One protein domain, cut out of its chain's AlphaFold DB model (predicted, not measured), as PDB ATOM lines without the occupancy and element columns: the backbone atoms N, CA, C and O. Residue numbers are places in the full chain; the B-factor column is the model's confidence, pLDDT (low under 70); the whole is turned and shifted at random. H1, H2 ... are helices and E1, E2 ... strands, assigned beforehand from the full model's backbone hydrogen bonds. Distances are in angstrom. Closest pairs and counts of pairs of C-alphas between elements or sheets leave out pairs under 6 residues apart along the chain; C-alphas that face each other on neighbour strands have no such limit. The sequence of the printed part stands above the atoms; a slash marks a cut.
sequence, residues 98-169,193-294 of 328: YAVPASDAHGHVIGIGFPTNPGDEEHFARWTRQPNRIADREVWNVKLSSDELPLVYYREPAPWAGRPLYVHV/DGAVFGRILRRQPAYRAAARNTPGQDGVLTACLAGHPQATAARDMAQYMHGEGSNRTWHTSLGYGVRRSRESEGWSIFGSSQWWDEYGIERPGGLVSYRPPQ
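Overview. This is residues 98 to 169 and 193 to 294 of the 328 residues of an uncharacterized protein of Streptomyces sp. WAC 01438 (UniProt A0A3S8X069). A strongly twisted sheet of six strands has H3 and H4 packed on one face, while H1 and a smaller twisted sheet of four strands cover parts of the other, the sheets only partly face to face. H1 fits between E1 and E2 of the large sheet and E8 of the small one, and H2 packs on H4. The sheets, both mixed, run E1 E2 E5 E6 E7 E10 and E4 E3 E9 E8. The printed part has 174 residues with four named helices and ten named strands, in the order E1 E2 H1 E3 E4 E5 H2 H3 E6 H4 E7 E8 E9 E10, of mixed class. It is compact, with a radius of gyration of the C-alphas of 15.3 A, and spans 41 by 41 by 31 A.

Arrangement. E1, residues 100 to 103, and E2, residues 109 to 114, form an antiparallel hairpin, with N 100 and O 113 2.9 A apart. E2, E5, residues 165 to 169, E6, residues 219 to 222, and E7, residues 250 to 253, are parallel neighbours in turn, with N 112 and O 166 2.9 A, N 167 and O 220 2.8 A, and N 221 and O 251 2.8 A apart. E10, residues 287 to 290, is antiparallel to E7, N 250 and O 290 being 2.9 A apart. H1, residues 118 to 128, and H3, residues 205 to 213, with H4, residues 233 to 243, are on opposite faces, in three layers, helices on both sides of a sheet. The closest C-alphas are Ala 102 and Ala 125 for E1 and H1, 6.1 A, Ile 110 and Ala 210 for E2 and H3, 4.8 A, and Ala 238 and Tyr 290 for H4 and E10, 6.3 A. E6, H4 and E7 make a strand-helix-strand unit, two parallel strands joined through a helix, with a right-handed crossover. H2, residues 194 to 203, only grazes the sheet and touches H4 at a steep tilt of 52 degrees, their closest C-alphas, Gly 194 and Met 237, 4.1 A apart. E3, residues 138 to 143, and E4, residues 151 to 157, form a hairpin, with N 141 and O 154 2.9 A apart; E9, residues 267 to 273, is parallel to E3, N 140 and O 270 3.0 A, and forms a hairpin with E8, residues 257 to 262, N 258 and O 271 2.9 A. The two sheets form a sandwich, two sheets face to face, their best planes 18 degrees apart. H1 is also on the smaller sheet, the closest C-alphas of H1 and E8, Trp 127 and Ser 261, 5.4 A apart. Every O i to N i+4 pair is within hydrogen-bond range in H3 and H4, 6 of 7 in H1 and 5 of 6 in H2.

Along the chain. E1 begins at C-alpha 100, (-33.147, -22.615, -27.361), and E10 ends at C-alpha 290, (-51.693, -30.057, -41.067). H1 measures 16.0 A, H4 15.6 A, E4 18.1 A and E9 19.2 A.

Size, cuts and confidence. The C-alphas farthest apart, His 106 and Tyr 279, are 46.1 A apart. Residues 170 to 192 are not printed, and C-alphas 169 and 193 are 12.4 A apart across the cut. The link from E9 to E10 is long, 13 residues. Residues 146 to 150 have pLDDT under 70.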
ATOM      1  N   TYR A  98     -30.418 -18.307 -33.778       98.06
ATOM      2  CA  TYR A  98     -30.536 -18.472 -32.336       98.06
ATOM      3  C   TYR A  98     -31.803 -19.265 -32.007       98.06
ATOM      4  O   TYR A  98     -32.921 -18.841 -32.310       98.06
ATOM      5  N   ALA A  99     -31.618 -20.426 -31.387       98.31
ATOM      6  CA  ALA A  99     -32.696 -21.284 -30.928       98.31
ATOM      7  C   ALA A  99     -32.329 -21.916 -29.584       98.31
ATOM      8  O   ALA A  99     -31.166 -22.240 -29.335       98.31
ATOM      9  N   VAL A 100     -33.328 -22.118 -28.731       98.19
ATOM     10  CA  VAL A 100     -33.147 -22.615 -27.361       98.19
ATOM     11  C   VAL A 100     -33.950 -23.898 -27.140       98.19
ATOM     12  O   VAL A 100     -35.097 -23.985 -27.589       98.19
ATOM     13  N   PRO A 101     -33.386 -24.928 -26.484       98.31
ATOM     14  CA  PRO A 101     -34.143 -26.124 -26.140       98.31
ATOM     15  C   PRO A 101     -35.190 -25.803 -25.072       98.31
ATOM     16  O   PRO A 101     -34.909 -25.109 -24.096       98.31
ATOM     17  N   ALA A 102     -36.386 -26.362 -25.221       97.38
ATOM     18  CA  ALA A 102     -37.429 -26.280 -24.210       97.38
ATOM     19  C   ALA A 102     -37.526 -27.612 -23.473       97.38
ATOM     20  O   ALA A 102     -37.652 -28.664 -24.107       97.38
ATOM     21  N   SER A 103     -37.441 -27.567 -22.145       98.31
ATOM     22  CA  SER A 103     -37.413 -28.763 -21.299       98.31
ATOM     23  C   SER A 103     -38.598 -28.793 -20.345       98.31
ATOM     24  O   SER A 103     -39.055 -27.743 -19.897       98.31
ATOM     25  N   ASP A 104     -39.084 -29.993 -20.037       97.62
ATOM     26  CA  ASP A 104     -40.127 -30.195 -19.034       97.62
ATOM     27  C   ASP A 104     -39.597 -30.033 -17.594       97.62
ATOM     28  O   ASP A 104     -38.413 -29.771 -17.365       97.62
ATOM     29  N   ALA A 105     -40.484 -30.197 -16.607       97.44
ATOM     30  CA  ALA A 105     -40.150 -30.150 -15.180       97.44
ATOM     31  C   ALA A 105     -39.096 -31.192 -14.743       97.44
ATOM     32  O   ALA A 105     -38.491 -31.045 -13.684       97.44
ATOM     33  N   HIS A 106     -38.872 -32.238 -15.545       97.00
ATOM     34  CA  HIS A 106     -37.907 -33.310 -15.291       97.00
ATOM     35  C   HIS A 106     -36.615 -33.147 -16.108       97.00
ATOM     36  O   HIS A 106     -35.743 -34.010 -16.059       97.00
ATOM     37  N   GLY A 107     -36.477 -32.056 -16.871       96.94
ATOM     38  CA  GLY A 107     -35.311 -31.796 -17.712       96.94
ATOM     39  C   GLY A 107     -35.322 -32.519 -19.062       96.94
ATOM     40  O   GLY A 107     -34.342 -32.421 -19.801       96.94
ATOM     41  N   HIS A 108     -36.404 -33.206 -19.439       96.81
ATOM     42  CA  HIS A 108     -36.507 -33.790 -20.775       96.81
ATOM     43  C   HIS A 108     -36.753 -32.691 -21.802       96.81
ATOM     44  O   HIS A 108     -37.694 -31.910 -21.669       96.81
ATOM     45  N   VAL A 109     -35.959 -32.662 -22.873       97.94
ATOM     46  CA  VAL A 109     -36.197 -31.746 -23.997       97.94
ATOM     47  C   VAL A 109     -37.487 -32.162 -24.710       97.94
ATOM     48  O   VAL A 109     -37.539 -33.236 -25.311       97.94
ATOM     49  N   ILE A 110     -38.515 -31.315 -24.642       97.44
ATOM     50  CA  ILE A 110     -39.850 -31.525 -25.234       97.44
ATOM     51  C   ILE A 110     -40.140 -30.564 -26.393       97.44
ATOM     52  O   ILE A 110     -41.183 -30.653 -27.038       97.44
ATOM     53  N   GLY A 111     -39.231 -29.631 -26.672       97.75
ATOM     54  CA  GLY A 111     -39.451 -28.642 -27.711       97.75
ATOM     55  C   GLY A 111     -38.260 -27.742 -27.992       97.75
ATOM     56  O   GLY A 111     -37.137 -27.976 -27.542       97.75
ATOM     57  N   ILE A 112     -38.532 -26.692 -28.757       98.62
ATOM     58  CA  ILE A 112     -37.559 -25.692 -29.188       98.62
ATOM     59  C   ILE A 112     -38.229 -24.321 -29.286       98.62
ATOM     60  O   ILE A 112     -39.371 -24.218 -29.728       98.62
ATOM     61  N   GLY A 113     -37.533 -23.273 -28.854       98.38
ATOM     62  CA  GLY A 113     -37.965 -21.885 -28.984       98.38
ATOM     63  C   GLY A 113     -37.052 -21.081 -29.903       98.38
ATOM     64  O   GLY A 113     -35.841 -21.289 -29.912       98.38
ATOM     65  N   PHE A 114     -37.640 -20.137 -30.630       98.62
ATOM     66  CA  PHE A 114     -36.970 -19.133 -31.456       98.62
ATOM     67  C   PHE A 114     -37.280 -17.740 -30.890       98.62
ATOM     68  O   PHE A 114     -38.136 -17.030 -31.423       98.62
ATOM     69  N   PRO A 115     -36.665 -17.370 -29.754       98.12
ATOM     70  CA  PRO A 115     -36.927 -16.096 -29.100       98.12
ATOM     71  C   PRO A 115     -36.459 -14.926 -29.976       98.12
ATOM     72  O   PRO A 115     -35.397 -14.969 -30.599       98.12
ATOM     73  N   THR A 116     -37.250 -13.858 -29.992       97.62
ATOM     74  CA  THR A 116     -36.917 -12.588 -30.658       97.62
ATOM     75  C   THR A 116     -36.418 -11.527 -29.683       97.62
ATOM     76  O   THR A 116     -35.802 -10.548 -30.102       97.62
ATOM     77  N   ASN A 117     -36.630 -11.739 -28.384       96.75
ATOM     78  CA  ASN A 117     -36.119 -10.931 -27.282       96.75
ATOM     79  C   ASN A 117     -35.848 -11.824 -26.045       96.75
ATOM     80  O   ASN A 117     -36.350 -12.948 -25.995       96.75
ATOM     81  N   PRO A 118     -35.091 -11.353 -25.034       93.81
ATOM     82  CA  PRO A 118     -34.775 -12.160 -23.847       93.81
ATOM     83  C   PRO A 118     -35.996 -12.647 -23.048       93.81
ATOM     84  O   PRO A 118     -35.974 -13.745 -22.497       93.81
ATOM     85  N   GLY A 119     -37.084 -11.869 -23.010       96.12
ATOM     86  CA  GLY A 119     -38.300 -12.235 -22.281       96.12
ATOM     87  C   GLY A 119     -39.041 -13.430 -22.890       96.12
ATOM     88  O   GLY A 119     -39.702 -14.174 -22.162       96.12
ATOM     89  N   ASP A 120     -38.902 -13.654 -24.201       96.62
ATOM     90  CA  ASP A 120     -39.493 -14.809 -24.890       96.62
ATOM     91  C   ASP A 120     -38.928 -16.134 -24.355       96.62
ATOM     92  O   ASP A 120     -39.678 -17.088 -24.134       96.62
ATOM     93  N   GLU A 121     -37.609 -16.188 -24.136       96.06
ATOM     94  CA  GLU A 121     -36.909 -17.374 -23.641       96.06
ATOM     95  C   GLU A 121     -37.369 -17.728 -22.225       96.06
ATOM     96  O   GLU A 121     -37.814 -18.852 -21.982       96.06
ATOM     97  N   GLU A 122     -37.350 -16.754 -21.311       96.69
ATOM     98  CA  GLU A 122     -37.785 -16.953 -19.927       96.69
ATOM     99  C   GLU A 122     -39.265 -17.353 -19.859       96.69
ATOM    100  O   GLU A 122     -39.638 -18.289 -19.149       96.69
ATOM    101  N   HIS A 123     -40.130 -16.683 -20.622       96.12
ATOM    102  CA  HIS A 123     -41.556 -16.997 -20.640       96.12
ATOM    103  C   HIS A 123     -41.822 -18.413 -21.164       96.12
ATOM    104  O   HIS A 123     -42.589 -19.156 -20.549       96.12
ATOM    105  N   PHE A 124     -41.170 -18.823 -22.256       97.12
ATOM    106  CA  PHE A 124     -41.360 -20.165 -22.801       97.12
ATOM    107  C   PHE A 124     -40.760 -21.259 -21.904       97.12
ATOM    108  O   PHE A 124     -41.371 -22.319 -21.732       97.12
ATOM    109  N   ALA A 125     -39.612 -20.995 -21.274       97.19
ATOM    110  CA  ALA A 125     -39.002 -21.902 -20.307       97.19
ATOM    111  C   ALA A 125     -39.893 -22.096 -19.070       97.19
ATOM    112  O   ALA A 125     -40.174 -23.234 -18.695       97.19
ATOM    113  N   ARG A 126     -40.406 -21.013 -18.470       97.12
ATOM    114  CA  ARG A 126     -41.355 -21.098 -17.344       97.12
ATOM    115  C   ARG A 126     -42.598 -21.891 -17.713       97.12
ATOM    116  O   ARG A 126     -43.033 -22.747 -16.950       97.12
ATOM    117  N   TRP A 127     -43.142 -21.647 -18.901       98.12
ATOM    118  CA  TRP A 127     -44.338 -22.326 -19.385       98.12
ATOM    119  C   TRP A 127     -44.133 -23.839 -19.596       98.12
ATOM    120  O   TRP A 127     -44.984 -24.638 -19.194       98.12
ATOM    121  N   THR A 128     -43.003 -24.254 -20.179       97.75
ATOM    122  CA  THR A 128     -42.693 -25.678 -20.437       97.75
ATOM    123  C   THR A 128     -42.316 -26.463 -19.179       97.75
ATOM    124  O   THR A 128     -42.638 -27.650 -19.077       97.75
ATOM    125  N   ARG A 129     -41.699 -25.804 -18.194       97.94
ATOM    126  CA  ARG A 129     -41.236 -26.424 -16.940       97.94
ATOM    127  C   ARG A 129     -42.329 -26.663 -15.903       97.94
ATOM    128  O   ARG A 129     -42.031 -27.165 -14.823       97.94
ATOM    129  N   GLN A 130     -43.583 -26.336 -16.202       97.88
ATOM    130  CA  GLN A 130     -44.676 -26.622 -15.280       97.88
ATOM    131  C   GLN A 130     -44.874 -28.143 -15.129       97.88
ATOM    132  O   GLN A 130     -44.884 -28.854 -16.141       97.88
ATOM    133  N   PRO A 131     -45.029 -28.671 -13.899       96.62
ATOM    134  CA  PRO A 131     -45.262 -30.097 -13.677       96.62
ATOM    135  C   PRO A 131     -46.637 -30.553 -14.190       96.62
ATOM    136  O   PRO A 131     -46.764 -31.658 -14.714       96.62
ATOM    137  N   ASN A 132     -47.655 -29.694 -14.112       96.31
ATOM    138  CA  ASN A 132     -49.010 -29.955 -14.594       96.31
ATOM    139  C   ASN A 132     -49.303 -29.160 -15.876       96.31
ATOM    140  O   ASN A 132     -50.038 -28.170 -15.873       96.31
ATOM    141  N   ARG A 133     -48.738 -29.589 -17.009       95.50
ATOM    142  CA  ARG A 133     -49.054 -28.989 -18.315       95.50
ATOM    143  C   ARG A 133     -50.463 -29.376 -18.751       95.50
ATOM    144  O   ARG A 133     -50.668 -30.377 -19.430       95.50
ATOM    145  N   ILE A 134     -51.443 -28.554 -18.387       96.38
ATOM    146  CA  ILE A 134     -52.802 -28.613 -18.942       96.38
ATOM    147  C   ILE A 134     -52.734 -28.521 -20.474       96.38
ATOM    148  O   ILE A 134     -53.464 -29.220 -21.165       96.38
ATOM    149  N   ALA A 135     -51.770 -27.760 -20.998       96.38
ATOM    150  CA  ALA A 135     -51.445 -27.692 -22.416       96.38
ATOM    151  C   ALA A 135     -51.056 -29.026 -23.076       96.38
ATOM    152  O   ALA A 135     -50.951 -29.048 -24.295       96.38
ATOM    153  N   ASP A 136     -50.800 -30.109 -22.334       96.88
ATOM    154  CA  ASP A 136     -50.588 -31.438 -22.923       96.88
ATOM    155  C   ASP A 136     -51.938 -32.125 -23.236       96.88
ATOM    156  O   ASP A 136     -51.969 -33.051 -24.038       96.88
ATOM    157  N   ARG A 137     -53.055 -31.694 -22.628       96.69
ATOM    158  CA  ARG A 137     -54.360 -32.390 -22.671       96.69
ATOM    159  C   ARG A 137     -55.554 -31.526 -23.067       96.69
ATOM    160  O   ARG A 137     -56.599 -32.070 -23.410       96.69
ATOM    161  N   GLU A 138     -55.421 -30.206 -23.019       96.38
ATOM    162  CA  GLU A 138     -56.491 -29.256 -23.313       96.38
ATOM    163  C   GLU A 138     -55.984 -28.099 -24.176       96.38
ATOM    164  O   GLU A 138     -54.827 -27.677 -24.079       96.38
ATOM    165  N   VAL A 139     -56.903 -27.538 -24.958       96.12
ATOM    166  CA  VAL A 139     -56.732 -26.294 -25.708       96.12
ATOM    167  C   VAL A 139     -57.763 -25.289 -25.227       96.12
ATOM    168  O   VAL A 139     -58.922 -25.624 -24.982       96.12
ATOM    169  N   TRP A 140     -57.323 -24.049 -25.036       95.00
ATOM    170  CA  TRP A 140     -58.172 -22.986 -24.515       95.00
ATOM    171  C   TRP A 140     -58.532 -21.995 -25.621       95.00
ATOM    172  O   TRP A 140     -57.659 -21.437 -26.287       95.00
ATOM    173  N   ASN A 141     -59.823 -21.732 -25.788       93.31
ATOM    174  CA  ASN A 141     -60.299 -20.628 -26.605       93.31
ATOM    175  C   ASN A 141     -60.459 -19.403 -25.713       93.31
ATOM    176  O   ASN A 141     -61.172 -19.457 -24.708       93.31
ATOM    177  N   VAL A 142     -59.783 -18.309 -26.044       91.12
ATOM    178  CA  VAL A 142     -59.763 -17.132 -25.179       91.12
ATOM    179  C   VAL A 142     -60.193 -15.871 -25.907       91.12
ATOM    180  O   VAL A 142     -59.814 -15.632 -27.048       91.12
ATOM    181  N   LYS A 143     -60.943 -15.017 -25.215       88.88
ATOM    182  CA  LYS A 143     -61.131 -13.626 -25.600       88.88
ATOM    183  C   LYS A 143     -60.002 -12.807 -25.001       88.88
ATOM    184  O   LYS A 143     -59.880 -12.694 -23.779       88.88
ATOM    185  N   LEU A 144     -59.179 -12.205 -25.849       83.56
ATOM    186  CA  LEU A 144     -58.291 -11.135 -25.420       83.56
ATOM    187  C   LEU A 144     -59.152  -9.900 -25.128       83.56
ATOM    188  O   LEU A 144     -59.749  -9.326 -26.035       83.56
ATOM    189  N   SER A 145     -59.243  -9.557 -23.846       77.00
ATOM    190  CA  SER A 145     -59.797  -8.309 -23.322       77.00
ATOM    191  C   SER A 145     -58.640  -7.352 -23.020       77.00
ATOM    192  O   SER A 145     -57.552  -7.806 -22.651       77.00
ATOM    193  N   SER A 146     -58.850  -6.043 -23.180       67.50
ATOM    194  CA  SER A 146     -57.876  -5.029 -22.753       67.50
ATOM    195  C   SER A 146     -57.726  -4.954 -21.229       67.50
ATOM    196  O   SER A 146     -56.684  -4.507 -20.753       67.50
ATOM    197  N   ASP A 147     -58.717  -5.447 -20.479       54.38
ATOM    198  CA  ASP A 147     -58.955  -5.060 -19.084       54.38
ATOM    199  C   ASP A 147     -58.838  -6.248 -18.110       54.38
ATOM    200  O   ASP A 147     -59.723  -6.503 -17.312       54.38
ATOM    201  N   GLU A 148     -57.702  -6.946 -18.148       59.25
ATOM    202  CA  GLU A 148     -57.304  -7.990 -17.184       59.25
ATOM    203  C   GLU A 148     -57.949  -9.381 -17.361       59.25
ATOM    204  O   GLU A 148     -59.155  -9.585 -17.333       59.25
ATOM    205  N   LEU A 149     -57.046 -10.360 -17.507       61.19
ATOM    206  CA  LEU A 149     -57.240 -11.794 -17.740       61.19
ATOM    207  C   LEU A 149     -58.040 -12.170 -19.010       61.19
ATOM    208  O   LEU A 149     -59.133 -11.673 -19.259       61.19
ATOM    209  N   PRO A 150     -57.507 -13.078 -19.854       64.56
ATOM    210  CA  PRO A 150     -58.276 -13.583 -20.981       64.56
ATOM    211  C   PRO A 150     -59.560 -14.239 -20.468       64.56
ATOM    212  O   PRO A 150     -59.495 -15.177 -19.670       64.56
ATOM    213  N   LEU A 151     -60.713 -13.776 -20.950       74.62
ATOM    214  CA  LEU A 151     -61.973 -14.471 -20.716       74.62
ATOM    215  C   LEU A 151     -61.896 -15.787 -21.485       74.62
ATOM    216  O   LEU A 151     -61.784 -15.793 -22.709       74.62
ATOM    217  N   VAL A 152     -61.885 -16.910 -20.776       77.12
ATOM    218  CA  VAL A 152     -61.895 -18.225 -21.417       77.12
ATOM    219  C   VAL A 152     -63.297 -18.445 -21.967       77.12
ATOM    220  O   VAL A 152     -64.240 -18.549 -21.187       77.12
ATOM    221  N   TYR A 153     -63.433 -18.504 -23.291       73.56
ATOM    222  CA  TYR A 153     -64.704 -18.834 -23.931       73.56
ATOM    223  C   TYR A 153     -65.090 -20.272 -23.598       73.56
ATOM    224  O   TYR A 153     -66.163 -20.531 -23.069       73.56
ATOM    225  N   TYR A 154     -64.185 -21.205 -23.891       85.62
ATOM    226  CA  TYR A 154     -64.345 -22.622 -23.598       85.62
ATOM    227  C   TYR A 154     -62.992 -23.337 -23.641       85.62
ATOM    228  O   TYR A 154     -61.975 -22.787 -24.080       85.62
ATOM    229  N   ARG A 155     -62.992 -24.578 -23.154       92.88
ATOM    230  CA  ARG A 155     -61.860 -25.503 -23.188       92.88
ATOM    231  C   ARG A 155     -62.294 -26.750 -23.933       92.88
ATOM    232  O   ARG A 155     -63.430 -27.192 -23.772       92.88
ATOM    233  N   GLU A 156     -61.390 -27.319 -24.706       94.50
ATOM    234  CA  GLU A 156     -61.619 -28.567 -25.423       94.50
ATOM    235  C   GLU A 156     -60.453 -29.531 -25.192       94.50
ATOM    236  O   GLU A 156     -59.333 -29.080 -24.917       94.50
ATOM    237  N   PRO A 157     -60.685 -30.853 -25.279       96.69
ATOM    238  CA  PRO A 157     -59.597 -31.814 -25.319       96.69
ATOM    239  C   PRO A 157     -58.610 -31.457 -26.427       96.69
ATOM    240  O   PRO A 157     -59.000 -31.099 -27.539       96.69
ATOM    241  N   ALA A 158     -57.324 -31.566 -26.124       96.75
ATOM    242  CA  ALA A 158     -56.287 -31.365 -27.112       96.75
ATOM    243  C   ALA A 158     -56.435 -32.351 -28.289       96.75
ATOM    244  O   ALA A 158     -56.663 -33.540 -28.057       96.75
ATOM    245  N   PRO A 159     -56.256 -31.901 -29.547       96.25
ATOM    246  CA  PRO A 159     -56.397 -32.769 -30.715       96.25
ATOM    247  C   PRO A 159     -55.195 -33.696 -30.930       96.25
ATOM    248  O   PRO A 159     -55.263 -34.592 -31.771       96.25
ATOM    249  N   TRP A 160     -54.085 -33.474 -30.223       95.75
ATOM    250  CA  TRP A 160     -52.914 -34.337 -30.290       95.75
ATOM    251  C   TRP A 160     -53.042 -35.522 -29.336       95.75
ATOM    252  O   TRP A 160     -53.502 -35.401 -28.200       95.75
ATOM    253  N   ALA A 161     -52.575 -36.683 -29.786       85.81
ATOM    254  CA  ALA A 161     -52.428 -37.843 -28.922       85.81
ATOM    255  C   ALA A 161     -51.162 -37.694 -28.069       85.81
ATOM    256  O   ALA A 161     -50.080 -37.485 -28.614       85.81
ATOM    257  N   GLY A 162     -51.288 -37.847 -26.750       89.31
ATOM    258  CA  GLY A 162     -50.145 -37.871 -25.836       89.31
ATOM    259  C   GLY A 162     -49.430 -36.524 -25.692       89.31
ATOM    260  O   GLY A 162     -50.055 -35.469 -25.721       89.31
ATOM    261  N   ARG A 163     -48.112 -36.561 -25.466       93.19
ATOM    262  CA  ARG A 163     -47.309 -35.353 -25.235       93.19
ATOM    263  C   ARG A 163     -46.739 -34.851 -26.567       93.19
ATOM    264  O   ARG A 163     -45.889 -35.541 -27.139       93.19
ATOM    265  N   PRO A 164     -47.132 -33.659 -27.045       97.12
ATOM    266  CA  PRO A 164     -46.660 -33.161 -28.326       97.12
ATOM    267  C   PRO A 164     -45.223 -32.635 -28.232       97.12
ATOM    268  O   PRO A 164     -44.688 -32.362 -27.154       97.12
ATOM    269  N   LEU A 165     -44.600 -32.451 -29.394       98.00
ATOM    270  CA  LEU A 165     -43.387 -31.650 -29.534       98.00
ATOM    271  C   LEU A 165     -43.775 -30.175 -29.666       98.00
ATOM    272  O   LEU A 165     -44.474 -29.812 -30.610       98.00
ATOM    273  N   TYR A 166     -43.280 -29.310 -28.783       98.25
ATOM    274  CA  TYR A 166     -43.572 -27.874 -28.859       98.25
ATOM    275  C   TYR A 166     -42.534 -27.108 -29.680       98.25
ATOM    276  O   TYR A 166     -41.326 -27.244 -29.478       98.25
ATOM    277  N   VAL A 167     -43.001 -26.236 -30.567       98.56
ATOM    278  CA  VAL A 167     -42.173 -25.244 -31.263       98.56
ATOM    279  C   VAL A 167     -42.697 -23.864 -30.905       98.56
ATOM    280  O   VAL A 167     -43.857 -23.560 -31.168       98.56
ATOM    281  N   HIS A 168     -41.876 -23.016 -30.298       98.56
ATOM    282  CA  HIS A 168     -42.224 -21.618 -30.066       98.56
ATOM    283  C   HIS A 168     -41.530 -20.704 -31.057       98.56
ATOM    284  O   HIS A 168     -40.311 -20.732 -31.174       98.56
ATOM    285  N   VAL A 169     -42.309 -19.856 -31.718       98.50
ATOM    286  CA  VAL A 169     -41.804 -18.813 -32.605       98.50
ATOM    287  C   VAL A 169     -42.840 -17.694 -32.704       98.50
ATOM    288  O   VAL A 169     -44.038 -17.945 -32.573       98.50
ATOM    289  N   ASP A 193     -40.188 -17.202 -44.620       98.25
ATOM    290  CA  ASP A 193     -41.385 -17.954 -44.997       98.25
ATOM    291  C   ASP A 193     -41.456 -19.320 -44.284       98.25
ATOM    292  O   ASP A 193     -40.520 -19.763 -43.602       98.25
ATOM    293  N   GLY A 194     -42.592 -20.003 -44.437       98.06
ATOM    294  CA  GLY A 194     -42.827 -21.289 -43.792       98.06
ATOM    295  C   GLY A 194     -41.861 -22.395 -44.212       98.06
ATOM    296  O   GLY A 194     -41.377 -23.143 -43.359       98.06
ATOM    297  N   ALA A 195     -41.527 -22.494 -45.498       98.00
ATOM    298  CA  ALA A 195     -40.636 -23.536 -46.003       98.00
ATOM    299  C   ALA A 195     -39.192 -23.328 -45.516       98.00
ATOM    300  O   ALA A 195     -38.534 -24.278 -45.080       98.00
ATOM    301  N   VAL A 196     -38.705 -22.082 -45.517       98.31
ATOM    302  CA  VAL A 196     -37.410 -21.705 -44.934       98.31
ATOM    303  C   VAL A 196     -37.394 -22.003 -43.435       98.31
ATOM    304  O   VAL A 196     -36.429 -22.597 -42.947       98.31
ATOM    305  N   PHE A 197     -38.461 -21.682 -42.700       98.62
ATOM    306  CA  PHE A 197     -38.546 -22.030 -41.281       98.62
ATOM    307  C   PHE A 197     -38.529 -23.548 -41.045       98.62
ATOM    308  O   PHE A 197     -37.820 -24.019 -40.156       98.62
ATOM    309  N   GLY A 198     -39.215 -24.336 -41.877       98.38
ATOM    310  CA  GLY A 198     -39.135 -25.799 -41.846       98.38
ATOM    311  C   GLY A 198     -37.701 -26.318 -42.043       98.38
ATOM    312  O   GLY A 198     -37.239 -27.175 -41.279       98.38
ATOM    313  N   ARG A 199     -36.954 -25.749 -43.007       97.62
ATOM    314  CA  ARG A 199     -35.524 -26.063 -43.237       97.62
ATOM    315  C   ARG A 199     -34.687 -25.783 -41.994       97.62
ATOM    316  O   ARG A 199     -33.861 -26.614 -41.614       97.62
ATOM    317  N   ILE A 200     -34.906 -24.631 -41.361       98.12
ATOM    318  CA  ILE A 200     -34.227 -24.233 -40.122       98.12
ATOM    319  C   ILE A 200     -34.542 -25.233 -39.014       98.12
ATOM    320  O   ILE A 200     -33.626 -25.838 -38.459       98.12
ATOM    321  N   LEU A 201     -35.828 -25.440 -38.726       98.38
ATOM    322  CA  LEU A 201     -36.315 -26.266 -37.627       98.38
ATOM    323  C   LEU A 201     -35.722 -27.678 -37.667       98.38
ATOM    324  O   LEU A 201     -35.131 -28.126 -36.685       98.38
ATOM    325  N   ARG A 202     -35.792 -28.351 -38.821       97.12
ATOM    326  CA  ARG A 202     -35.266 -29.715 -39.015       97.12
ATOM    327  C   ARG A 202     -33.771 -29.836 -38.695       97.12
ATOM    328  O   ARG A 202     -33.291 -30.898 -38.282       97.12
ATOM    329  N   ARG A 203     -33.017 -28.751 -38.872       97.12
ATOM    330  CA  ARG A 203     -31.566 -28.711 -38.667       97.12
ATOM    331  C   ARG A 203     -31.153 -28.300 -37.266       97.12
ATOM    332  O   ARG A 203     -29.980 -28.470 -36.927       97.12
ATOM    333  N   GLN A 204     -32.086 -27.871 -36.425       98.00
ATOM    334  CA  GLN A 204     -31.761 -27.517 -35.054       98.00
ATOM    335  C   GLN A 204     -31.483 -28.764 -34.195       98.00
ATOM    336  O   GLN A 204     -32.306 -29.688 -34.160       98.00
ATOM    337  N   PRO A 205     -30.350 -28.819 -33.463       97.38
ATOM    338  CA  PRO A 205     -30.054 -29.921 -32.547       97.38
ATOM    339  C   PRO A 205     -31.152 -30.142 -31.498       97.38
ATOM    340  O   PRO A 205     -31.524 -31.288 -31.245       97.38
ATOM    341  N   ALA A 206     -31.713 -29.059 -30.949       97.06
ATOM    342  CA  ALA A 206     -32.791 -29.110 -29.963       97.06
ATOM    343  C   ALA A 206     -34.072 -29.749 -30.527       97.06
ATOM    344  O   ALA A 206     -34.663 -30.604 -29.872       97.06
ATOM    345  N   TYR A 207     -34.448 -29.423 -31.769       97.88
ATOM    346  CA  TYR A 207     -35.581 -30.065 -32.440       97.88
ATOM    347  C   TYR A 207     -35.352 -31.570 -32.602       97.88
ATOM    348  O   TYR A 207     -36.222 -32.367 -32.262       97.88
ATOM    349  N   ARG A 208     -34.164 -31.983 -33.066       97.44
ATOM    350  CA  ARG A 208     -33.839 -33.413 -33.208       97.44
ATOM    351  C   ARG A 208     -33.850 -34.145 -31.866       97.44
ATOM    352  O   ARG A 208     -34.269 -35.297 -31.820       97.44
ATOM    353  N   ALA A 209     -33.386 -33.503 -30.794       97.06
ATOM    354  CA  ALA A 209     -33.452 -34.059 -29.446       97.06
ATOM    355  C   ALA A 209     -34.906 -34.229 -28.982       97.06
ATOM    356  O   ALA A 209     -35.286 -35.336 -28.606       97.06
ATOM    357  N   ALA A 210     -35.735 -33.188 -29.114       97.06
ATOM    358  CA  ALA A 210     -37.161 -33.254 -28.798       97.06
ATOM    359  C   ALA A 210     -37.876 -34.348 -29.606       97.06
ATOM    360  O   ALA A 210     -38.608 -35.159 -29.050       97.06
ATOM    361  N   ALA A 211     -37.604 -34.429 -30.912       96.69
ATOM    362  CA  ALA A 211     -38.230 -35.401 -31.800       96.69
ATOM    363  C   ALA A 211     -37.884 -36.856 -31.446       96.69
ATOM    364  O   ALA A 211     -38.721 -37.734 -31.656       96.69
ATOM    365  N   ARG A 212     -36.683 -37.116 -30.904       95.56
ATOM    366  CA  ARG A 212     -36.301 -38.439 -30.383       95.56
ATOM    367  C   ARG A 212     -37.013 -38.786 -29.078       95.56
ATOM    368  O   ARG A 212     -37.312 -39.953 -28.869       95.56
ATOM    369  N   ASN A 213     -37.298 -37.794 -28.236       92.81
ATOM    370  CA  ASN A 213     -37.996 -37.996 -26.963       92.81
ATOM    371  C   ASN A 213     -39.509 -38.201 -27.136       92.81
ATOM    372  O   ASN A 213     -40.162 -38.727 -26.240       92.81
ATOM    373  N   THR A 214     -40.075 -37.799 -28.278       90.19
ATOM    374  CA  THR A 214     -41.515 -37.904 -28.566       90.19
ATOM    375  C   THR A 214     -41.783 -38.581 -29.917       90.19
ATOM    376  O   THR A 214     -42.411 -37.977 -30.792       90.19
ATOM    377  N   PRO A 215     -41.296 -39.810 -30.175       90.19
ATOM    378  CA  PRO A 215     -41.425 -40.438 -31.489       90.19
ATOM    379  C   PRO A 215     -42.901 -40.604 -31.883       90.19
ATOM    380  O   PRO A 215     -43.724 -41.052 -31.089       90.19
ATOM    381  N   GLY A 216     -43.243 -40.200 -33.110       87.56
ATOM    382  CA  GLY A 216     -44.600 -40.320 -33.659       87.56
ATOM    383  C   GLY A 216     -45.669 -39.417 -33.030       87.56
ATOM    384  O   GLY A 216     -46.818 -39.495 -33.444       87.56
ATOM    385  N   GLN A 217     -45.319 -38.570 -32.058       94.62
ATOM    386  CA  GLN A 217     -46.260 -37.611 -31.473       94.62
ATOM    387  C   GLN A 217     -46.525 -36.441 -32.433       94.62
ATOM    388  O   GLN A 217     -45.714 -36.138 -33.311       94.62
ATOM    389  N   ASP A 218     -47.616 -35.721 -32.231       97.88
ATOM    390  CA  ASP A 218     -47.878 -34.508 -33.001       97.88
ATOM    391  C   ASP A 218     -46.918 -33.365 -32.632       97.88
ATOM    392  O   ASP A 218     -46.227 -33.388 -31.607       97.88
ATOM    393  N   GLY A 219     -46.841 -32.363 -33.502       98.12
ATOM    394  CA  GLY A 219     -46.147 -31.106 -33.249       98.12
ATOM    395  C   GLY A 219     -47.141 -29.987 -32.957       98.12
ATOM    396  O   GLY A 219     -48.145 -29.852 -33.650       98.12
ATOM    397  N   VAL A 220     -46.851 -29.154 -31.960       98.44
ATOM    398  CA  VAL A 220     -47.637 -27.958 -31.633       98.44
ATOM    399  C   VAL A 220     -46.772 -26.726 -31.841       98.44
ATOM    400  O   VAL A 220     -45.779 -26.502 -31.145       98.44
ATOM    401  N   LEU A 221     -47.170 -25.910 -32.805       98.25
ATOM    402  CA  LEU A 221     -46.574 -24.624 -33.097       98.25
ATOM    403  C   LEU A 221     -47.265 -23.549 -32.247       98.25
ATOM    404  O   LEU A 221     -48.407 -23.157 -32.476       98.25
ATOM    405  N   THR A 222     -46.551 -23.072 -31.236       97.88
ATOM    406  CA  THR A 222     -46.978 -21.987 -30.348       97.88
ATOM    407  C   THR A 222     -46.598 -20.638 -30.961       97.88
ATOM    408  O   THR A 222     -45.611 -20.004 -30.568       97.88
ATOM    409  N   ALA A 223     -47.365 -20.240 -31.978       97.12
ATOM    410  CA  ALA A 223     -47.094 -19.080 -32.822       97.12
ATOM    411  C   ALA A 223     -48.378 -18.291 -33.138       97.12
ATOM    412  O   ALA A 223     -49.457 -18.865 -33.240       97.12
ATOM    413  N   CYS A 224     -48.282 -16.967 -33.265       96.50
ATOM    414  CA  CYS A 224     -49.436 -16.093 -33.497       96.50
ATOM    415  C   CYS A 224     -49.897 -16.118 -34.959       96.50
ATOM    416  O   CYS A 224     -49.090 -15.909 -35.857       96.50
ATOM    417  N   LEU A 225     -51.194 -16.304 -35.208       95.75
ATOM    418  CA  LEU A 225     -51.826 -16.194 -36.533       95.75
ATOM    419  C   LEU A 225     -51.286 -17.146 -37.618       95.75
ATOM    420  O   LEU A 225     -51.762 -17.114 -38.748       95.75
ATOM    421  N   ALA A 226     -50.341 -18.037 -37.306       97.12
ATOM    422  CA  ALA A 226     -49.731 -18.910 -38.308       97.12
ATOM    423  C   ALA A 226     -50.727 -19.920 -38.905       97.12
ATOM    424  O   ALA A 226     -50.476 -20.458 -39.981       97.12
ATOM    425  N   GLY A 227     -51.837 -20.177 -38.201       96.94
ATOM    426  CA  GLY A 227     -52.948 -21.011 -38.649       96.94
ATOM    427  C   GLY A 227     -54.147 -20.258 -39.195       96.94
ATOM    428  O   GLY A 227     -55.142 -20.901 -39.513       96.94
ATOM    429  N   HIS A 228     -54.105 -18.926 -39.262       97.06
ATOM    430  CA  HIS A 228     -55.220 -18.137 -39.781       97.06
ATOM    431  C   HIS A 228     -55.646 -18.655 -41.173       97.06
ATOM    432  O   HIS A 228     -54.782 -19.096 -41.932       97.06
ATOM    433  N   PRO A 229     -56.929 -18.602 -41.579       95.94
ATOM    434  CA  PRO A 229     -57.348 -19.138 -42.883       95.94
ATOM    435  C   PRO A 229     -56.630 -18.525 -44.096       95.94
ATOM    436  O   PRO A 229     -56.493 -19.170 -45.131       95.94
ATOM    437  N   GLN A 230     -56.144 -17.290 -43.958       95.06
ATOM    438  CA  GLN A 230     -55.333 -16.596 -44.969       95.06
ATOM    439  C   GLN A 230     -53.816 -16.782 -44.770       95.06
ATOM    440  O   GLN A 230     -53.026 -16.223 -45.524       95.06
ATOM    441  N   ALA A 231     -53.391 -17.521 -43.743       95.88
ATOM    442  CA  ALA A 231     -51.987 -17.768 -43.458       95.88
ATOM    443  C   ALA A 231     -51.395 -18.853 -44.360       95.88
ATOM    444  O   ALA A 231     -52.021 -19.863 -44.689       95.88
ATOM    445  N   THR A 232     -50.130 -18.658 -44.706       97.56
ATOM    446  CA  THR A 232     -49.301 -19.618 -45.436       97.56
ATOM    447  C   THR A 232     -48.169 -20.159 -44.567       97.56
ATOM    448  O   THR A 232     -47.729 -21.285 -44.787       97.56
ATOM    449  N   ALA A 233     -47.749 -19.421 -43.533       97.38
ATOM    450  CA  ALA A 233     -46.568 -19.733 -42.732       97.38
ATOM    451  C   ALA A 233     -46.572 -21.170 -42.173       97.38
ATOM    452  O   ALA A 233     -45.670 -21.956 -42.475       97.38
ATOM    453  N   ALA A 234     -47.586 -21.564 -41.392       98.00
ATOM    454  CA  ALA A 234     -47.611 -22.910 -40.809       98.00
ATOM    455  C   ALA A 234     -47.870 -24.008 -41.846       98.00
ATOM    456  O   ALA A 234     -47.284 -25.085 -41.743       98.00
ATOM    457  N   ARG A 235     -48.706 -23.733 -42.856       97.62
ATOM    458  CA  ARG A 235     -48.999 -24.678 -43.940       97.62
ATOM    459  C   ARG A 235     -47.734 -25.034 -44.713       97.62
ATOM    460  O   ARG A 235     -47.436 -26.212 -44.883       97.62
ATOM    461  N   ASP A 236     -46.987 -24.027 -45.149       98.12
ATOM    462  CA  ASP A 236     -45.796 -24.209 -45.974       98.12
ATOM    463  C   ASP A 236     -44.660 -24.849 -45.150       98.12
ATOM    464  O   ASP A 236     -43.925 -25.703 -45.653       98.12
ATOM    465  N   MET A 237     -44.577 -24.537 -43.848       98.38
ATOM    466  CA  MET A 237     -43.700 -25.245 -42.905       98.38
ATOM    467  C   MET A 237     -44.064 -26.725 -42.793       98.38
ATOM    468  O   MET A 237     -43.197 -27.582 -42.969       98.38
ATOM    469  N   ALA A 238     -45.334 -27.046 -42.533       98.31
ATOM    470  CA  ALA A 238     -45.785 -28.427 -42.404       98.31
ATOM    471  C   ALA A 238     -45.564 -29.205 -43.708       98.31
ATOM    472  O   ALA A 238     -45.065 -30.329 -43.674       98.31
ATOM    473  N   GLN A 239     -45.842 -28.584 -44.860       97.81
ATOM    474  CA  GLN A 239     -45.567 -29.148 -46.179       97.81
ATOM    475  C   GLN A 239     -44.094 -29.510 -46.350       97.81
ATOM    476  O   GLN A 239     -43.795 -30.641 -46.741       97.81
ATOM    477  N   TYR A 240     -43.186 -28.588 -46.021       97.31
ATOM    478  CA  TYR A 240     -41.754 -28.864 -46.051       97.31
ATOM    479  C   TYR A 240     -41.394 -30.029 -45.118       97.31
ATOM    480  O   TYR A 240     -40.752 -30.990 -45.539       97.31
ATOM    481  N   MET A 241     -41.855 -29.990 -43.864       97.94
ATOM    482  CA  MET A 241     -41.540 -31.023 -42.874       97.94
ATOM    483  C   MET A 241     -42.022 -32.412 -43.311       97.94
ATOM    484  O   MET A 241     -41.289 -33.389 -43.141       97.94
ATOM    485  N   HIS A 242     -43.219 -32.520 -43.890       97.44
ATOM    486  CA  HIS A 242     -43.748 -33.783 -44.408       97.44
ATOM    487  C   HIS A 242     -43.016 -34.261 -45.665       97.44
ATOM    488  O   HIS A 242     -42.725 -35.452 -45.772       97.44
ATOM    489  N   GLY A 243     -42.665 -33.354 -46.586       95.94
ATOM    490  CA  GLY A 243     -41.838 -33.679 -47.759       95.94
ATOM    491  C   GLY A 243     -40.460 -34.224 -47.370       95.94
ATOM    492  O   GLY A 243     -39.911 -35.104 -48.024       95.94
ATOM    493  N   GLU A 244     -39.959 -33.779 -46.224       95.38
ATOM    494  CA  GLU A 244     -38.729 -34.241 -45.593       95.38
ATOM    495  C   GLU A 244     -38.906 -35.506 -44.718       95.38
ATOM    496  O   GLU A 244     -37.992 -35.926 -43.999       95.38
ATOM    497  N   GLY A 245     -40.078 -36.141 -44.752       94.81
ATOM    498  CA  GLY A 245     -40.344 -37.419 -44.090       94.81
ATOM    499  C   GLY A 245     -40.839 -37.324 -42.645       94.81
ATOM    500  O   GLY A 245     -40.923 -38.353 -41.977       94.81
ATOM    501  N   SER A 246     -41.185 -36.134 -42.143       95.00
ATOM    502  CA  SER A 246     -41.947 -36.032 -40.892       95.00
ATOM    503  C   SER A 246     -43.324 -36.675 -41.068       95.00
ATOM    504  O   SER A 246     -44.027 -36.388 -42.033       95.00
ATOM    505  N   ASN A 247     -43.736 -37.502 -40.111       95.25
ATOM    506  CA  ASN A 247     -45.065 -38.117 -40.052       95.25
ATOM    507  C   ASN A 247     -45.978 -37.492 -38.981       95.25
ATOM    508  O   ASN A 247     -47.042 -38.032 -38.698       95.25
ATOM    509  N   ARG A 248     -45.548 -36.395 -38.354       96.06
ATOM    510  CA  ARG A 248     -46.292 -35.706 -37.289       96.06
ATOM    511  C   ARG A 248     -47.429 -34.883 -37.872       96.06
ATOM    512  O   ARG A 248     -47.198 -34.216 -38.871       96.06
ATOM    513  N   THR A 249     -48.587 -34.829 -37.222       97.88
ATOM    514  CA  THR A 249     -49.547 -33.753 -37.509       97.88
ATOM    515  C   THR A 249     -49.055 -32.470 -36.845       97.88
ATOM    516  O   THR A 249     -48.639 -32.501 -35.687       97.88
ATOM    517  N   TRP A 250     -49.088 -31.346 -37.558       98.25
ATOM    518  CA  TRP A 250     -48.734 -30.037 -37.004       98.25
ATOM    519  C   TRP A 250     -49.981 -29.235 -36.655       98.25
ATOM    520  O   TRP A 250     -50.814 -29.001 -37.526       98.25
ATOM    521  N   HIS A 251     -50.084 -28.782 -35.407       98.31
ATOM    522  CA  HIS A 251     -51.180 -27.955 -34.901       98.31
ATOM    523  C   HIS A 251     -50.702 -26.535 -34.617       98.31
ATOM    524  O   HIS A 251     -49.606 -26.350 -34.090       98.31
ATOM    525  N   THR A 252     -51.512 -25.526 -34.922       98.00
ATOM    526  CA  THR A 252     -51.207 -24.117 -34.615       98.00
ATOM    527  C   THR A 252     -52.491 -23.319 -34.403       98.00
ATOM    528  O   THR A 252     -53.551 -23.737 -34.864       98.00
ATOM    529  N   SER A 253     -52.414 -22.169 -33.732       97.19
ATOM    530  CA  SER A 253     -53.583 -21.318 -33.480       97.19
ATOM    531  C   SER A 253     -54.065 -20.562 -34.721       97.19
ATOM    532  O   SER A 253     -53.255 -20.043 -35.493       97.19
ATOM    533  N   LEU A 254     -55.393 -20.467 -34.870       96.50
ATOM    534  CA  LEU A 254     -56.071 -19.616 -35.858       96.50
ATOM    535  C   LEU A 254     -55.883 -18.123 -35.535       96.50
ATOM    536  O   LEU A 254     -55.665 -17.311 -36.431       96.50
ATOM    537  N   GLY A 255     -55.951 -17.775 -34.245       95.81
ATOM    538  CA  GLY A 255     -55.709 -16.434 -33.709       95.81
ATOM    539  C   GLY A 255     -54.309 -16.276 -33.106       95.81
ATOM    540  O   GLY A 255     -53.362 -16.987 -33.456       95.81
ATOM    541  N   TYR A 256     -54.163 -15.350 -32.157       95.44
ATOM    542  CA  TYR A 256     -52.944 -15.229 -31.360       95.44
ATOM    543  C   TYR A 256     -52.760 -16.473 -30.490       95.44
ATOM    544  O   TYR A 256     -53.674 -16.878 -29.769       95.44
ATOM    545  N   GLY A 257     -51.564 -17.059 -30.526       95.12
ATOM    546  CA  GLY A 257     -51.210 -18.180 -29.669       95.12
ATOM    547  C   GLY A 257     -51.087 -17.702 -28.227       95.12
ATOM    548  O   GLY A 257     -50.188 -16.929 -27.892       95.12
ATOM    549  N   VAL A 258     -51.983 -18.158 -27.356       93.88
ATOM    550  CA  VAL A 258     -51.998 -17.756 -25.950       93.88
ATOM    551  C   VAL A 258     -51.336 -18.826 -25.108       93.88
ATOM    552  O   VAL A 258     -51.725 -19.990 -25.110       93.88
ATOM    553  N   ARG A 259     -50.324 -18.402 -24.357       94.38
ATOM    554  CA  ARG A 259     -49.662 -19.206 -23.334       94.38
ATOM    555  C   ARG A 259     -49.781 -18.492 -22.004       94.38
ATOM    556  O   ARG A 259     -49.578 -17.275 -21.914       94.38
ATOM    557  N   ARG A 260     -50.134 -19.260 -20.980       92.44
ATOM    558  CA  ARG A 260     -50.136 -18.821 -19.585       92.44
ATOM    559  C   ARG A 260     -49.605 -19.942 -18.718       92.44
ATOM    560  O   ARG A 260     -49.770 -21.117 -19.040       92.44
ATOM    561  N   SER A 261     -48.990 -19.556 -17.618       93.56
ATOM    562  CA  SER A 261     -48.576 -20.452 -16.554       93.56
ATOM    563  C   SER A 261     -48.812 -19.772 -15.220       93.56
ATOM    564  O   SER A 261     -48.743 -18.544 -15.132       93.56
ATOM    565  N   ARG A 262     -49.056 -20.568 -14.185       92.19
ATOM    566  CA  ARG A 262     -49.110 -20.098 -12.804       92.19
ATOM    567  C   ARG A 262     -48.208 -20.982 -11.965       92.19
ATOM    568  O   ARG A 262     -48.593 -22.081 -11.586       92.19
ATOM    569  N   GLU A 263     -47.001 -20.489 -11.700       90.81
ATOM    570  CA  GLU A 263     -45.949 -21.261 -11.025       90.81
ATOM    571  C   GLU A 263     -46.366 -21.729  -9.633       90.81
ATOM    572  O   GLU A 263     -46.136 -22.882  -9.286       90.81
ATOM    573  N   SER A 264     -47.067 -20.876  -8.877       90.88
ATOM    574  CA  SER A 264     -47.592 -21.214  -7.547       90.88
ATOM    575  C   SER A 264     -48.542 -22.415  -7.553       90.88
ATOM    576  O   SER A 264     -48.728 -23.057  -6.528       90.88
ATOM    577  N   GLU A 265     -49.164 -22.704  -8.697       92.81
ATOM    578  CA  GLU A 265     -50.102 -23.815  -8.882       92.81
ATOM    579  C   GLU A 265     -49.542 -24.903  -9.815       92.81
ATOM    580  O   GLU A 265     -50.214 -25.896 -10.095       92.81
ATOM    581  N   GLY A 266     -48.312 -24.725 -10.306       94.38
ATOM    582  CA  GLY A 266     -47.591 -25.697 -11.115       94.38
ATOM    583  C   GLY A 266     -48.220 -26.019 -12.470       94.38
ATOM    584  O   GLY A 266     -47.960 -27.108 -12.983       94.38
ATOM    585  N   TRP A 267     -49.053 -25.144 -13.053       95.94
ATOM    586  CA  TRP A 267     -49.726 -25.426 -14.328       95.94
ATOM    587  C   TRP A 267     -49.392 -24.465 -15.461       95.94
ATOM    588  O   TRP A 267     -49.070 -23.294 -15.252       95.94
ATOM    589  N   SER A 268     -49.524 -24.965 -16.692       96.62
ATOM    590  CA  SER A 268     -49.488 -24.169 -17.922       96.62
ATOM    591  C   SER A 268     -50.546 -24.594 -18.935       96.62
ATOM    592  O   SER A 268     -50.909 -25.764 -19.018       96.62
ATOM    593  N   ILE A 269     -51.032 -23.626 -19.713       95.75
ATOM    594  CA  ILE A 269     -52.080 -23.787 -20.735       95.75
ATOM    595  C   ILE A 269     -51.598 -23.272 -22.089       95.75
ATOM    596  O   ILE A 269     -50.781 -22.345 -22.154       95.75
ATOM    597  N   PHE A 270     -52.148 -23.822 -23.165       96.69
ATOM    598  CA  PHE A 270     -52.016 -23.288 -24.515       96.69
ATOM    599  C   PHE A 270     -53.399 -23.105 -25.130       96.69
ATOM    600  O   PHE A 270     -54.338 -23.836 -24.821       96.69
ATOM    601  N   GLY A 271     -53.522 -22.105 -25.989       95.69
ATOM    602  CA  GLY A 271     -54.788 -21.744 -26.582       95.69
ATOM    603  C   GLY A 271     -54.651 -20.807 -27.767       95.69
ATOM    604  O   GLY A 271     -53.552 -20.403 -28.149       95.69
ATOM    605  N   SER A 272     -55.797 -20.432 -28.312       96.44
ATOM    606  CA  SER A 272     -55.922 -19.444 -29.375       96.44
ATOM    607  C   SER A 272     -56.857 -18.338 -28.922       96.44
ATOM    608  O   SER A 272     -57.931 -18.613 -28.384       96.44
ATOM    609  N   SER A 273     -56.483 -17.092 -29.198       95.25
ATOM    610  CA  SER A 273     -57.427 -15.986 -29.114       95.25
ATOM    611  C   SER A 273     -58.483 -16.062 -30.212       95.25
ATOM    612  O   SER A 273     -58.281 -16.771 -31.205       95.25
ATOM    613  N   GLN A 274     -59.530 -15.244 -30.088       93.75
ATOM    614  CA  GLN A 274     -60.387 -14.865 -31.210       93.75
ATOM    615  C   GLN A 274     -59.569 -14.315 -32.393       93.75
ATOM    616  O   GLN A 274     -58.448 -13.816 -32.216       93.75
ATOM    617  N   TRP A 275     -60.138 -14.403 -33.591       93.81
ATOM    618  CA  TRP A 275     -59.595 -13.850 -34.835       93.81
ATOM    619  C   TRP A 275     -60.717 -13.177 -35.631       93.81
ATOM    620  O   TRP A 275     -61.885 -13.308 -35.280       93.81
ATOM    621  N   TRP A 276     -60.375 -12.432 -36.679       93.44
ATOM    622  CA  TRP A 276     -61.346 -11.719 -37.508       93.44
ATOM    623  C   TRP A 276     -61.277 -12.257 -38.925       93.44
ATOM    624  O   TRP A 276     -60.187 -12.359 -39.484       93.44
ATOM    625  N   ASP A 277     -62.426 -12.619 -39.486       93.25
ATOM    626  CA  ASP A 277     -62.478 -13.066 -40.874       93.25
ATOM    627  C   ASP A 277     -62.383 -11.902 -41.870       93.25
ATOM    628  O   ASP A 277     -62.283 -10.728 -41.507       93.25
ATOM    629  N   GLU A 278     -62.404 -12.236 -43.158       91.38
ATOM    630  CA  GLU A 278     -62.324 -11.274 -44.261       91.38
ATOM    631  C   GLU A 278     -63.469 -10.244 -44.288       91.38
ATOM    632  O   GLU A 278     -63.347  -9.218 -44.955       91.38
ATOM    633  N   TYR A 279     -64.547 -10.477 -43.529       95.19
ATOM    634  CA  TYR A 279     -65.683  -9.565 -43.373       95.19
ATOM    635  C   TYR A 279     -65.616  -8.751 -42.073       95.19
ATOM    636  O   TYR A 279     -66.542  -7.999 -41.766       95.19
ATOM    637  N   GLY A 280     -64.540  -8.890 -41.293       93.75
ATOM    638  CA  GLY A 280     -64.385  -8.243 -39.992       93.75
ATOM    639  C   GLY A 280     -65.264  -8.852 -38.898       93.75
ATOM    640  O   GLY A 280     -65.462  -8.219 -37.860       93.75
ATOM    641  N   ILE A 281     -65.794 -10.063 -39.097       94.69
ATOM    642  CA  ILE A 281     -66.585 -10.762 -38.081       94.69
ATOM    643  C   ILE A 281     -65.622 -11.451 -37.110       94.69
ATOM    644  O   ILE A 281     -64.767 -12.236 -37.522       94.69
ATOM    645  N   GLU A 282     -65.776 -11.171 -35.810       93.06
ATOM    646  CA  GLU A 282     -65.040 -11.870 -34.753       93.06
ATOM    647  C   GLU A 282     -65.448 -13.351 -34.746       93.06
ATOM    648  O   GLU A 282     -66.621 -13.707 -34.611       93.06
ATOM    649  N   ARG A 283     -64.459 -14.226 -34.890       94.25
ATOM    650  CA  ARG A 283     -64.589 -15.675 -34.807       94.25
ATOM    651  C   ARG A 283     -63.921 -16.164 -33.527       94.25
ATOM    652  O   ARG A 283     -62.898 -15.600 -33.125       94.25
ATOM    653  N   PRO A 284     -64.446 -17.227 -32.894       92.69
ATOM    654  CA  PRO A 284     -63.754 -17.841 -31.773       92.69
ATOM    655  C   PRO A 284     -62.349 -18.258 -32.206       92.69
ATOM    656  O   PRO A 284     -62.105 -18.545 -33.379       92.69
ATOM    657  N   GLY A 285     -61.429 -18.345 -31.249       93.38
ATOM    658  CA  GLY A 285     -60.155 -19.005 -31.501       93.38
ATOM    659  C   GLY A 285     -60.321 -20.459 -31.938       93.38
ATOM    660  O   GLY A 285     -61.418 -21.007 -32.018       93.38
ATOM    661  N   GLY A 286     -59.206 -21.106 -32.211       94.81
ATOM    662  CA  GLY A 286     -59.181 -22.530 -32.490       94.81
ATOM    663  C   GLY A 286     -57.808 -22.936 -32.970       94.81
ATOM    664  O   GLY A 286     -56.893 -22.107 -33.041       94.81
ATOM    665  N   LEU A 287     -57.675 -24.206 -33.319       96.75
ATOM    666  CA  LEU A 287     -56.483 -24.723 -33.966       96.75
ATOM    667  C   LEU A 287     -56.802 -25.162 -35.391       96.75
ATOM    668  O   LEU A 287     -57.923 -25.557 -35.703       96.75
ATOM    669  N   VAL A 288     -55.778 -25.136 -36.234       97.00
ATOM    670  CA  VAL A 288     -55.758 -25.850 -37.511       97.00
ATOM    671  C   VAL A 288     -54.699 -26.942 -37.450       97.00
ATOM    672  O   VAL A 288     -53.659 -26.772 -36.806       97.00
ATOM    673  N   SER A 289     -54.969 -28.056 -38.128       97.62
ATOM    674  CA  SER A 289     -54.083 -29.214 -38.200       97.62
ATOM    675  C   SER A 289     -53.607 -29.451 -39.632       97.62
ATOM    676  O   SER A 289     -54.408 -29.541 -40.560       97.62
ATOM    677  N   TYR A 290     -52.306 -29.653 -39.805       97.38
ATOM    678  CA  TYR A 290     -51.693 -30.057 -41.067       97.38
ATOM    679  C   TYR A 290     -51.194 -31.493 -40.928       97.38
ATOM    680  O   TYR A 290     -50.207 -31.752 -40.239       97.38
ATOM    681  N   ARG A 291     -51.899 -32.437 -41.552       97.06
ATOM    682  CA  ARG A 291     -51.580 -33.873 -41.498       97.06
ATOM    683  C   ARG A 291     -50.586 -34.257 -42.595       97.06
ATOM    684  O   ARG A 291     -50.650 -33.668 -43.674       97.06
ATOM    685  N   PRO A 292     -49.709 -35.252 -42.381       95.50
ATOM    686  CA  PRO A 292     -48.882 -35.775 -43.461       95.50
ATOM    687  C   PRO A 292     -49.769 -36.307 -44.600       95.50
ATOM    688  O   PRO A 292     -50.847 -36.851 -44.326       95.50
ATOM    689  N   PRO A 293     -49.337 -36.197 -45.870       92.69
ATOM    690  CA  PRO A 293     -50.057 -36.800 -46.982       92.69
ATOM    691  C   PRO A 293     -50.249 -38.291 -46.711       92.69
ATOM    692  O   PRO A 293     -49.287 -39.002 -46.404       92.69
ATOM    693  N   GLN A 294     -51.487 -38.775 -46.818       89.25
ATOM    694  CA  GLN A 294     -51.739 -40.208 -46.759       89.25
ATOM    695  C   GLN A 294     -50.998 -40.841 -47.933       89.25
ATOM    696  O   GLN A 294     -51.324 -40.581 -49.093       89.25
TER     697      GLN A 294